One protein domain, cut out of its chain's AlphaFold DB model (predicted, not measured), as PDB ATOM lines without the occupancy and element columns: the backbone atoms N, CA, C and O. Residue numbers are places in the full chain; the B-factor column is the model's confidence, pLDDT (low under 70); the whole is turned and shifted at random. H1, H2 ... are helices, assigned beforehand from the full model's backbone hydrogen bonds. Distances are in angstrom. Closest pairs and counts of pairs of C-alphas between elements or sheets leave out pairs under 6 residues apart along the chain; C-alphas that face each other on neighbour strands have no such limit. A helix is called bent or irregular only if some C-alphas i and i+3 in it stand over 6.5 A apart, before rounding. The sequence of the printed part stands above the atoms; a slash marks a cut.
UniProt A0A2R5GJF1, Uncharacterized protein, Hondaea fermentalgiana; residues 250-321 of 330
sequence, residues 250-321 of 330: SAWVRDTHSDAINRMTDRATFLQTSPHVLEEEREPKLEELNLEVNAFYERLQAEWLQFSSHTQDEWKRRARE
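What this domain is: This is residues 250 to 321 of the 330 residues of an uncharacterized protein of Hondaea fermentalgiana (UniProt A0A2R5GJF1). The domain is a long helical hairpin with unequal arms: H1 folds alongside the earlier part of H2, and residues 308 to 321 of H2 stick out past it. Near residue 257 H1 kinks by 86 degrees, and its first turns stand off sideways from the rest of the helix. The 72 printed residues, with two named helices in the order H1, H2 and no named strand, are of the all helix class. The whole is extended, with a radius of gyration of the C-alphas of 18.2 A; it spans 63 by 17 by 11 A, and H2 makes the length.

Where its parts are: H1, residues 250 to 273, begins at C-alpha 250 at (548.843, 401.955, 390.224) and measures 27.3 A from first to last C-alpha. It is irregular: C-alphas 256 and 259 are 8.3 A apart. H2, residues 279 to 321, begins at C-alpha 279 at (551.657, 373.349, 373.430), measures 62.4 A and ends at C-alpha 321 at (538.312, 431.092, 392.889). It is only just irregular, with C-alphas 280 and 283 6.55 A apart.

How they stand to each other: H1 and H2 form a helical hairpin and run opposite ways at a shallow tilt of 4 degrees. They touch, H2 with residues 282 to 300 alone; the closest C-alphas, those of Leu 271 and Arg 282, are 6.3 A apart. Of the O i to N i+4 pairs, 18 of 20 in H1 and 36 of 39 in H2 are within hydrogen-bond range.

The domain as a whole: The C-alphas farthest apart, those of Leu 278 and Glu 321, are 63.0 A apart. Without residues 308 to 321, which stand free, the body spans 42 by 17 by 11 A. The printed part has no cut, and the link from H1 to H2 is tight, with 5 residues. The mean pLDDT of the printed part is 87.4; residue 315 is under 70.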
ATOM      1  N   SER A 250     549.219 403.323 389.834       73.69
ATOM      2  CA  SER A 250     548.843 401.955 390.224       73.69
ATOM      3  C   SER A 250     547.513 401.881 390.970       73.69
ATOM      4  O   SER A 250     546.748 400.945 390.744       73.69
ATOM      5  N   ALA A 251     547.247 402.839 391.865       74.31
ATOM      6  CA  ALA A 251     545.978 402.911 392.585       74.31
ATOM      7  C   ALA A 251     544.823 403.226 391.624       74.31
ATOM      8  O   ALA A 251     543.857 402.474 391.570       74.31
ATOM      9  N   TRP A 252     544.979 404.254 390.782       86.44
ATOM     10  CA  TRP A 252     543.969 404.625 389.790       86.44
ATOM     11  C   TRP A 252     543.643 403.478 388.833       86.44
ATOM     12  O   TRP A 252     542.471 403.162 388.647       86.44
ATOM     13  N   VAL A 253     544.663 402.807 388.288       82.50
ATOM     14  CA  VAL A 253     544.497 401.644 387.404       82.50
ATOM     15  C   VAL A 253     543.734 400.519 388.109       82.50
ATOM     16  O   VAL A 253     542.827 399.934 387.523       82.50
ATOM     17  N   ARG A 254     544.055 400.225 389.374       78.50
ATOM     18  CA  ARG A 254     543.343 399.197 390.144       78.50
ATOM     19  C   ARG A 254     541.873 399.563 390.348       78.50
ATOM     20  O   ARG A 254     541.015 398.707 390.162       78.50
ATOM     21  N   ASP A 255     541.589 400.812 390.689       77.81
ATOM     22  CA  ASP A 255     540.236 401.244 391.046       77.81
ATOM     23  C   ASP A 255     539.326 401.379 389.817       77.81
ATOM     24  O   ASP A 255     538.154 401.018 389.868       77.81
ATOM     25  N   THR A 256     539.861 401.861 388.693       84.19
ATOM     26  CA  THR A 256     539.068 402.133 387.478       84.19
ATOM     27  C   THR A 256     539.067 400.992 386.464       84.19
ATOM     28  O   THR A 256     538.157 400.914 385.641       84.19
ATOM     29  N   HIS A 257     540.055 400.095 386.515       90.69
ATOM     30  CA  HIS A 257     540.278 399.095 385.470       90.69
ATOM     31  C   HIS A 257     540.493 397.661 385.988       90.69
ATOM     32  O   HIS A 257     540.928 396.789 385.226       90.69
ATOM     33  N   SER A 258     540.152 397.381 387.251       85.75
ATOM     34  CA  SER A 258     540.248 396.043 387.865       85.75
ATOM     35  C   SER A 258     539.615 394.936 387.017       85.75
ATOM     36  O   SER A 258     540.252 393.911 386.791       85.75
ATOM     37  N   ASP A 259     538.419 395.148 386.465       88.88
ATOM     38  CA  ASP A 259     537.722 394.144 385.643       88.88
ATOM     39  C   ASP A 259     538.458 393.783 384.346       88.88
ATOM     40  O   ASP A 259     538.374 392.656 383.853       88.88
ATOM     41  N   ALA A 260     539.146 394.745 383.727       85.69
ATOM     42  CA  ALA A 260     539.939 394.487 382.527       85.69
ATOM     43  C   ALA A 260     541.207 393.698 382.876       85.69
ATOM     44  O   ALA A 260     541.542 392.734 382.188       85.69
ATOM     45  N   ILE A 261     541.856 394.057 383.987       86.69
ATOM     46  CA  ILE A 261     543.039 393.363 384.505       86.69
ATOM     47  C   ILE A 261     542.693 391.919 384.863       86.69
ATOM     48  O   ILE A 261     543.344 391.007 384.360       86.69
ATOM     49  N   ASN A 262     541.621 391.707 385.630       87.88
ATOM     50  CA  ASN A 262     541.167 390.377 386.030       87.88
ATOM     51  C   ASN A 262     540.887 389.489 384.811       87.88
ATOM     52  O   ASN A 262     541.362 388.362 384.760       87.88
ATOM     53  N   ARG A 263     540.231 390.014 383.764       91.19
ATOM     54  CA  ARG A 263     539.981 389.252 382.525       91.19
ATOM     55  C   ARG A 263     541.259 388.835 381.797       91.19
ATOM     56  O   ARG A 263     541.334 387.711 381.299       91.19
ATOM     57  N   MET A 264     542.260 389.711 381.721       88.88
ATOM     58  CA  MET A 264     543.547 389.363 381.108       88.88
ATOM     59  C   MET A 264     544.316 388.346 381.960       88.88
ATOM     60  O   MET A 264     544.901 387.413 381.411       88.88
ATOM     61  N   THR A 265     544.267 388.474 383.289       89.94
ATOM     62  CA  THR A 265     544.859 387.513 384.230       89.94
ATOM     63  C   THR A 265     544.189 386.141 384.143       89.94
ATOM     64  O   THR A 265     544.886 385.127 384.063       89.94
ATOM     65  N   ASP A 266     542.860 386.089 384.078       92.38
ATOM     66  CA  ASP A 266     542.100 384.849 383.915       92.38
ATOM     67  C   ASP A 266     542.437 384.170 382.584       92.38
ATOM     68  O   ASP A 266     542.659 382.960 382.532       92.38
ATOM     69  N   ARG A 267     542.553 384.951 381.502       94.75
ATOM     70  CA  ARG A 267     542.952 384.439 380.184       94.75
ATOM     71  C   ARG A 267     544.389 383.915 380.184       94.75
ATOM     72  O   ARG A 267     544.626 382.842 379.631       94.75
ATOM     73  N   ALA A 268     545.329 384.618 380.817       90.44
ATOM     74  CA  ALA A 268     546.711 384.153 380.967       90.44
ATOM     75  C   ALA A 268     546.764 382.826 381.734       90.44
ATOM     76  O   ALA A 268     547.390 381.869 381.278       90.44
ATOM     77  N   THR A 269     546.041 382.755 382.854       91.12
ATOM     78  CA  THR A 269     545.941 381.554 383.687       91.12
ATOM     79  C   THR A 269     545.362 380.398 382.881       91.12
ATOM     80  O   THR A 269     545.966 379.332 382.819       91.12
ATOM     81  N   PHE A 270     544.253 380.621 382.170       94.50
ATOM     82  CA  PHE A 270     543.640 379.610 381.314       94.50
ATOM     83  C   PHE A 270     544.606 379.084 380.242       94.50
ATOM     84  O   PHE A 270     544.707 377.872 380.061       94.50
ATOM     85  N   LEU A 271     545.342 379.958 379.549       92.25
ATOM     86  CA  LEU A 271     546.308 379.534 378.527       92.25
ATOM     87  C   LEU A 271     547.451 378.691 379.111       92.25
ATOM     88  O   LEU A 271     547.917 377.761 378.454       92.25
ATOM     89  N   GLN A 272     547.881 378.991 380.337       89.25
ATOM     90  CA  GLN A 272     548.970 378.282 381.009       89.25
ATOM     91  C   GLN A 272     548.532 376.948 381.619       89.25
ATOM     92  O   GLN A 272     549.271 375.966 381.538       89.25
ATOM     93  N   THR A 273     547.343 376.891 382.223       90.56
ATOM     94  CA  THR A 273     546.906 375.735 383.020       90.56
ATOM     95  C   THR A 273     545.952 374.803 382.283       90.56
ATOM     96  O   THR A 273     545.725 373.686 382.747       90.56
ATOM     97  N   SER A 274     545.358 375.226 381.162       92.88
ATOM     98  CA  SER A 274     544.371 374.407 380.459       92.88
ATOM     99  C   SER A 274     545.034 373.220 379.744       92.88
ATOM    100  O   SER A 274     545.875 373.427 378.862       92.88
ATOM    101  N   PRO A 275     544.622 371.974 380.049       91.44
ATOM    102  CA  PRO A 275     545.130 370.777 379.378       91.44
ATOM    103  C   PRO A 275     544.605 370.637 377.941       91.44
ATOM    104  O   PRO A 275     545.076 369.788 377.192       91.44
ATOM    105  N   HIS A 276     543.616 371.447 377.551       90.62
ATOM    106  CA  HIS A 276     543.011 371.422 376.219       90.62
ATOM    107  C   HIS A 276     543.725 372.323 375.208       90.62
ATOM    108  O   HIS A 276     543.413 372.267 374.021       90.62
ATOM    109  N   VAL A 277     544.662 373.160 375.661       88.81
ATOM    110  CA  VAL A 277     545.475 374.000 374.782       88.81
ATOM    111  C   VAL A 277     546.744 373.226 374.455       88.81
ATOM    112  O   VAL A 277     547.573 373.000 375.338       88.81
ATOM    113  N   LEU A 278     546.871 372.804 373.195       93.19
ATOM    114  CA  LEU A 278     548.088 372.172 372.693       93.19
ATOM    115  C   LEU A 278     549.272 373.124 372.867       93.19
ATOM    116  O   LEU A 278     549.132 374.335 372.704       93.19
ATOM    117  N   GLU A 279     550.440 372.571 373.179       89.19
ATOM    118  CA  GLU A 279     551.657 373.349 373.430       89.19
ATOM    119  C   GLU A 279     552.027 374.229 372.223       89.19
ATOM    120  O   GLU A 279     552.320 375.409 372.391       89.19
ATOM    121  N   GLU A 280     551.843 373.706 371.004       93.12
ATOM    122  CA  GLU A 280     552.046 374.429 369.736       93.12
ATOM    123  C   GLU A 280     551.100 375.631 369.549       93.12
ATOM    124  O   GLU A 280     551.437 376.590 368.858       93.12
ATOM    125  N   GLU A 281     549.918 375.619 370.172       93.88
ATOM    126  CA  GLU A 281     548.978 376.746 370.136       93.88
ATOM    127  C   GLU A 281     549.145 377.706 371.319       93.88
ATOM    128  O   GLU A 281     548.577 378.802 371.312       93.88
ATOM    129  N   ARG A 282     549.868 377.295 372.366       91.94
ATOM    130  CA  ARG A 282     549.974 378.052 373.615       91.94
ATOM    131  C   ARG A 282     550.858 379.281 373.450       91.94
ATOM    132  O   ARG A 282     550.441 380.369 373.843       91.94
ATOM    133  N   GLU A 283     552.041 379.118 372.867       92.75
ATOM    134  CA  GLU A 283     552.981 380.222 372.641       92.75
ATOM    135  C   GLU A 283     552.387 381.376 371.818       92.75
ATOM    136  O   GLU A 283     552.391 382.498 372.328       92.75
ATOM    137  N   PRO A 284     551.791 381.157 370.626       96.31
ATOM    138  CA  PRO A 284     551.250 382.267 369.840       96.31
ATOM    139  C   PRO A 284     550.094 382.984 370.555       96.31
ATOM    140  O   PRO A 284     549.970 384.203 370.462       96.31
ATOM    141  N   LYS A 285     549.271 382.259 371.327       93.75
ATOM    142  CA  LYS A 285     548.180 382.856 372.119       93.75
ATOM    143  C   LYS A 285     548.697 383.671 373.307       93.75
ATOM    144  O   LYS A 285     548.073 384.666 373.675       93.75
ATOM    145  N   LEU A 286     549.804 383.257 373.926       91.00
ATOM    146  CA  LEU A 286     550.464 384.029 374.982       91.00
ATOM    147  C   LEU A 286     551.139 385.283 374.422       91.00
ATOM    148  O   LEU A 286     551.071 386.331 375.058       91.00
ATOM    149  N   GLU A 287     551.740 385.202 373.236       92.69
ATOM    150  CA  GLU A 287     552.325 386.361 372.559       92.69
ATOM    151  C   GLU A 287     551.251 387.386 372.165       92.69
ATOM    152  O   GLU A 287     551.399 388.576 372.448       92.69
ATOM    153  N   GLU A 288     550.123 386.927 371.616       95.62
ATOM    154  CA  GLU A 288     548.956 387.771 371.335       95.62
ATOM    155  C   GLU A 288     548.431 388.454 372.607       95.62
ATOM    156  O   GLU A 288     548.206 389.666 372.618       95.62
ATOM    157  N   LEU A 289     548.290 387.701 373.705       92.06
ATOM    158  CA  LEU A 289     547.860 388.257 374.988       92.06
ATOM    159  C   LEU A 289     548.859 389.290 375.525       92.06
ATOM    160  O   LEU A 289     548.453 390.310 376.072       92.06
ATOM    161  N   ASN A 290     550.160 389.057 375.355       88.25
ATOM    162  CA  ASN A 290     551.190 389.999 375.778       88.25
ATOM    163  C   ASN A 290     551.117 391.315 374.982       88.25
ATOM    164  O   ASN A 290     551.249 392.396 375.552       88.25
ATOM    165  N   LEU A 291     550.852 391.244 373.672       93.62
ATOM    166  CA  LEU A 291     550.610 392.428 372.841       93.62
ATOM    167  C   LEU A 291     549.360 393.195 373.290       93.62
ATOM    168  O   LEU A 291     549.397 394.422 373.377       93.62
ATOM    169  N   GLU A 292     548.279 392.489 373.624       92.38
ATOM    170  CA  GLU A 292     547.046 393.093 374.140       92.38
ATOM    171  C   GLU A 292     547.271 393.794 375.486       92.38
ATOM    172  O   GLU A 292     546.859 394.942 375.659       92.38
ATOM    173  N   VAL A 293     547.990 393.149 376.410       88.81
ATOM    174  CA  VAL A 293     548.360 393.725 377.712       88.81
ATOM    175  C   VAL A 293     549.200 394.989 377.527       88.81
ATOM    176  O   VAL A 293     548.926 396.003 378.167       88.81
ATOM    177  N   ASN A 294     550.186 394.971 376.628       86.38
ATOM    178  CA  ASN A 294     551.017 396.145 376.353       86.38
ATOM    179  C   ASN A 294     550.195 397.301 375.767       86.38
ATOM    180  O   ASN A 294     550.271 398.421 376.272       86.38
ATOM    181  N   ALA A 295     549.350 397.030 374.767       91.50
ATOM    182  CA  ALA A 295     548.469 398.039 374.181       91.50
ATOM    183  C   ALA A 295     547.485 398.617 375.215       91.50
ATOM    184  O   ALA A 295     547.186 399.815 375.213       91.50
ATOM    185  N   PHE A 296     546.998 397.777 376.130       91.88
ATOM    186  CA  PHE A 296     546.160 398.203 377.241       91.88
ATOM    187  C   PHE A 296     546.912 399.134 378.202       91.88
ATOM    188  O   PHE A 296     546.398 400.202 378.533       91.88
ATOM    189  N   TYR A 297     548.142 398.795 378.595       86.88
ATOM    190  CA  TYR A 297     548.966 399.657 379.448       86.88
ATOM    191  C   TYR A 297     549.292 401.004 378.797       86.88
ATOM    192  O   TYR A 297     549.221 402.033 379.472       86.88
ATOM    193  N   GLU A 298     549.594 401.031 377.499       88.88
ATOM    194  CA  GLU A 298     549.824 402.283 376.767       88.88
ATOM    195  C   GLU A 298     548.578 403.179 376.768       88.88
ATOM    196  O   GLU A 298     548.676 404.386 377.016       88.88
ATOM    197  N   ARG A 299     547.386 402.594 376.568       93.19
ATOM    198  CA  ARG A 299     546.117 403.329 376.671       93.19
ATOM    199  C   ARG A 299     545.901 403.874 378.083       93.19
ATOM    200  O   ARG A 299     545.609 405.060 378.220       93.19
ATOM    201  N   LEU A 300     546.094 403.055 379.117       89.44
ATOM    202  CA  LEU A 300     545.963 403.489 380.512       89.44
ATOM    203  C   LEU A 300     546.903 404.644 380.842       89.44
ATOM    204  O   LEU A 300     546.523 405.581 381.539       89.44
ATOM    205  N   GLN A 301     548.135 404.598 380.341       84.75
ATOM    206  CA  GLN A 301     549.100 405.664 380.557       84.75
ATOM    207  C   GLN A 301     548.656 406.970 379.886       84.75
ATOM    208  O   GLN A 301     548.771 408.038 380.490       84.75
ATOM    209  N   ALA A 302     548.112 406.899 378.668       89.38
ATOM    210  CA  ALA A 302     547.556 408.063 377.981       89.38
ATOM    211  C   ALA A 302     546.341 408.647 378.724       89.38
ATOM    212  O   ALA A 302     546.263 409.862 378.914       89.38
ATOM    213  N   GLU A 303     545.429 407.797 379.195       90.25
ATOM    214  CA  GLU A 303     544.261 408.208 379.980       90.25
ATOM    215  C   GLU A 303     544.660 408.824 381.323       90.25
ATOM    216  O   GLU A 303     544.146 409.877 381.698       90.25
ATOM    217  N   TRP A 304     545.645 408.251 382.015       87.19
ATOM    218  CA  TRP A 304     546.171 408.815 383.255       87.19
ATOM    219  C   TRP A 304     546.786 410.202 383.054       87.19
ATOM    220  O   TRP A 304     546.593 411.091 383.884       87.19
ATOM    221  N   LEU A 305     547.513 410.427 381.957       85.06
ATOM    222  CA  LEU A 305     548.057 411.750 381.631       85.06
ATOM    223  C   LEU A 305     546.939 412.777 381.378       85.06
ATOM    224  O   LEU A 305     547.055 413.935 381.785       85.06
ATOM    225  N   GLN A 306     545.828 412.358 380.772       87.00
ATOM    226  CA  GLN A 306     544.647 413.212 380.601       87.00
ATOM    227  C   GLN A 306     543.933 413.476 381.935       87.00
ATOM    228  O   GLN A 306     543.602 414.617 382.248       87.00
ATOM    229  N   PHE A 307     543.756 412.447 382.764       82.75
ATOM    230  CA  PHE A 307     543.127 412.564 384.078       82.75
ATOM    231  C   PHE A 307     543.937 413.456 385.032       82.75
ATOM    232  O   PHE A 307     543.396 414.355 385.678       82.75
ATOM    233  N   SER A 308     545.252 413.243 385.101       82.12
ATOM    234  CA  SER A 308     546.155 414.009 385.969       82.12
ATOM    235  C   SER A 308     546.289 415.470 385.534       82.12
ATOM    236  O   SER A 308     546.313 416.357 386.385       82.12
ATOM    237  N   SER A 309     546.304 415.755 384.227       83.50
ATOM    238  CA  SER A 309     546.271 417.141 383.736       83.50
ATOM    239  C   SER A 309     544.938 417.829 384.042       83.50
ATOM    240  O   SER A 309     544.939 418.950 384.553       83.50
ATOM    241  N   HIS A 310     543.810 417.144 383.833       83.12
ATOM    242  CA  HIS A 310     542.490 417.694 384.134       83.12
ATOM    243  C   HIS A 310     542.317 418.008 385.625       83.12
ATOM    244  O   HIS A 310     541.937 419.121 385.988       83.12
ATOM    245  N   THR A 311     542.665 417.060 386.499       77.88
ATOM    246  CA  THR A 311     542.600 417.249 387.958       77.88
ATOM    247  C   THR A 311     543.528 418.366 388.430       77.88
ATOM    248  O   THR A 311     543.136 419.174 389.272       77.88
ATOM    249  N   GLN A 312     544.730 418.492 387.861       74.81
ATOM    250  CA  GLN A 312     545.632 419.595 388.190       74.81
ATOM    251  C   GLN A 312     545.050 420.963 387.790       74.81
ATOM    252  O   GLN A 312     545.206 421.941 388.527       74.81
ATOM    253  N   ASP A 313     544.374 421.048 386.647       84.75
ATOM    254  CA  ASP A 313     543.746 422.284 386.181       84.75
ATOM    255  C   ASP A 313     542.492 422.646 386.988       84.75
ATOM    256  O   ASP A 313     542.286 423.823 387.297       84.75
ATOM    257  N   GLU A 314     541.700 421.660 387.413       80.81
ATOM    258  CA  GLU A 314     540.597 421.856 388.363       80.81
ATOM    259  C   GLU A 314     541.088 422.429 389.696       80.81
ATOM    260  O   GLU A 314     540.539 423.414 390.198       80.81
ATOM    261  N   TRP A 315     542.165 421.864 390.243       69.69
ATOM    262  CA  TRP A 315     542.785 422.349 391.474       69.69
ATOM    263  C   TRP A 315     543.287 423.787 391.334       69.69
ATOM    264  O   TRP A 315     543.025 424.626 392.198       69.69
ATOM    265  N   LYS A 316     543.958 424.114 390.222       79.75
ATOM    266  CA  LYS A 316     544.393 425.490 389.931       79.75
ATOM    267  C   LYS A 316     543.211 426.449 389.799       79.75
ATOM    268  O   LYS A 316     543.322 427.594 390.233       79.75
ATOM    269  N   ARG A 317     542.099 426.010 389.201       87.06
ATOM    270  CA  ARG A 317     540.875 426.810 389.058       87.06
ATOM    271  C   ARG A 317     540.273 427.131 390.426       87.06
ATOM    272  O   ARG A 317     540.119 428.308 390.739       87.06
ATOM    273  N   ARG A 318     540.059 426.114 391.271       74.81
ATOM    274  CA  ARG A 318     539.535 426.284 392.639       74.81
ATOM    275  C   ARG A 318     540.441 427.160 393.503       74.81
ATOM    276  O   ARG A 318     539.955 428.004 394.248       74.81
ATOM    277  N   ALA A 319     541.762 427.026 393.370       74.88
ATOM    278  CA  ALA A 319     542.706 427.888 394.078       74.88
ATOM    279  C   ALA A 319     542.550 429.373 393.689       74.88
ATOM    280  O   ALA A 319     542.611 430.239 394.560       74.88
ATOM    281  N   ARG A 320     542.305 429.678 392.406       87.62
ATOM    282  CA  ARG A 320     542.042 431.056 391.946       87.62
ATOM    283  C   ARG A 320     540.691 431.576 392.427       87.62
ATOM    284  O   ARG A 320     540.617 432.727 392.844       87.62
ATOM    285  N   GLU A 321     539.651 430.747 392.386       87.19
ATOM    286  CA  GLU A 321     538.312 431.092 392.889       87.19
ATOM    287  C   GLU A 321     538.358 431.426 394.386       87.19
ATOM    288  O   GLU A 321     537.867 432.474 394.800       87.19
TER     289      GLU A 321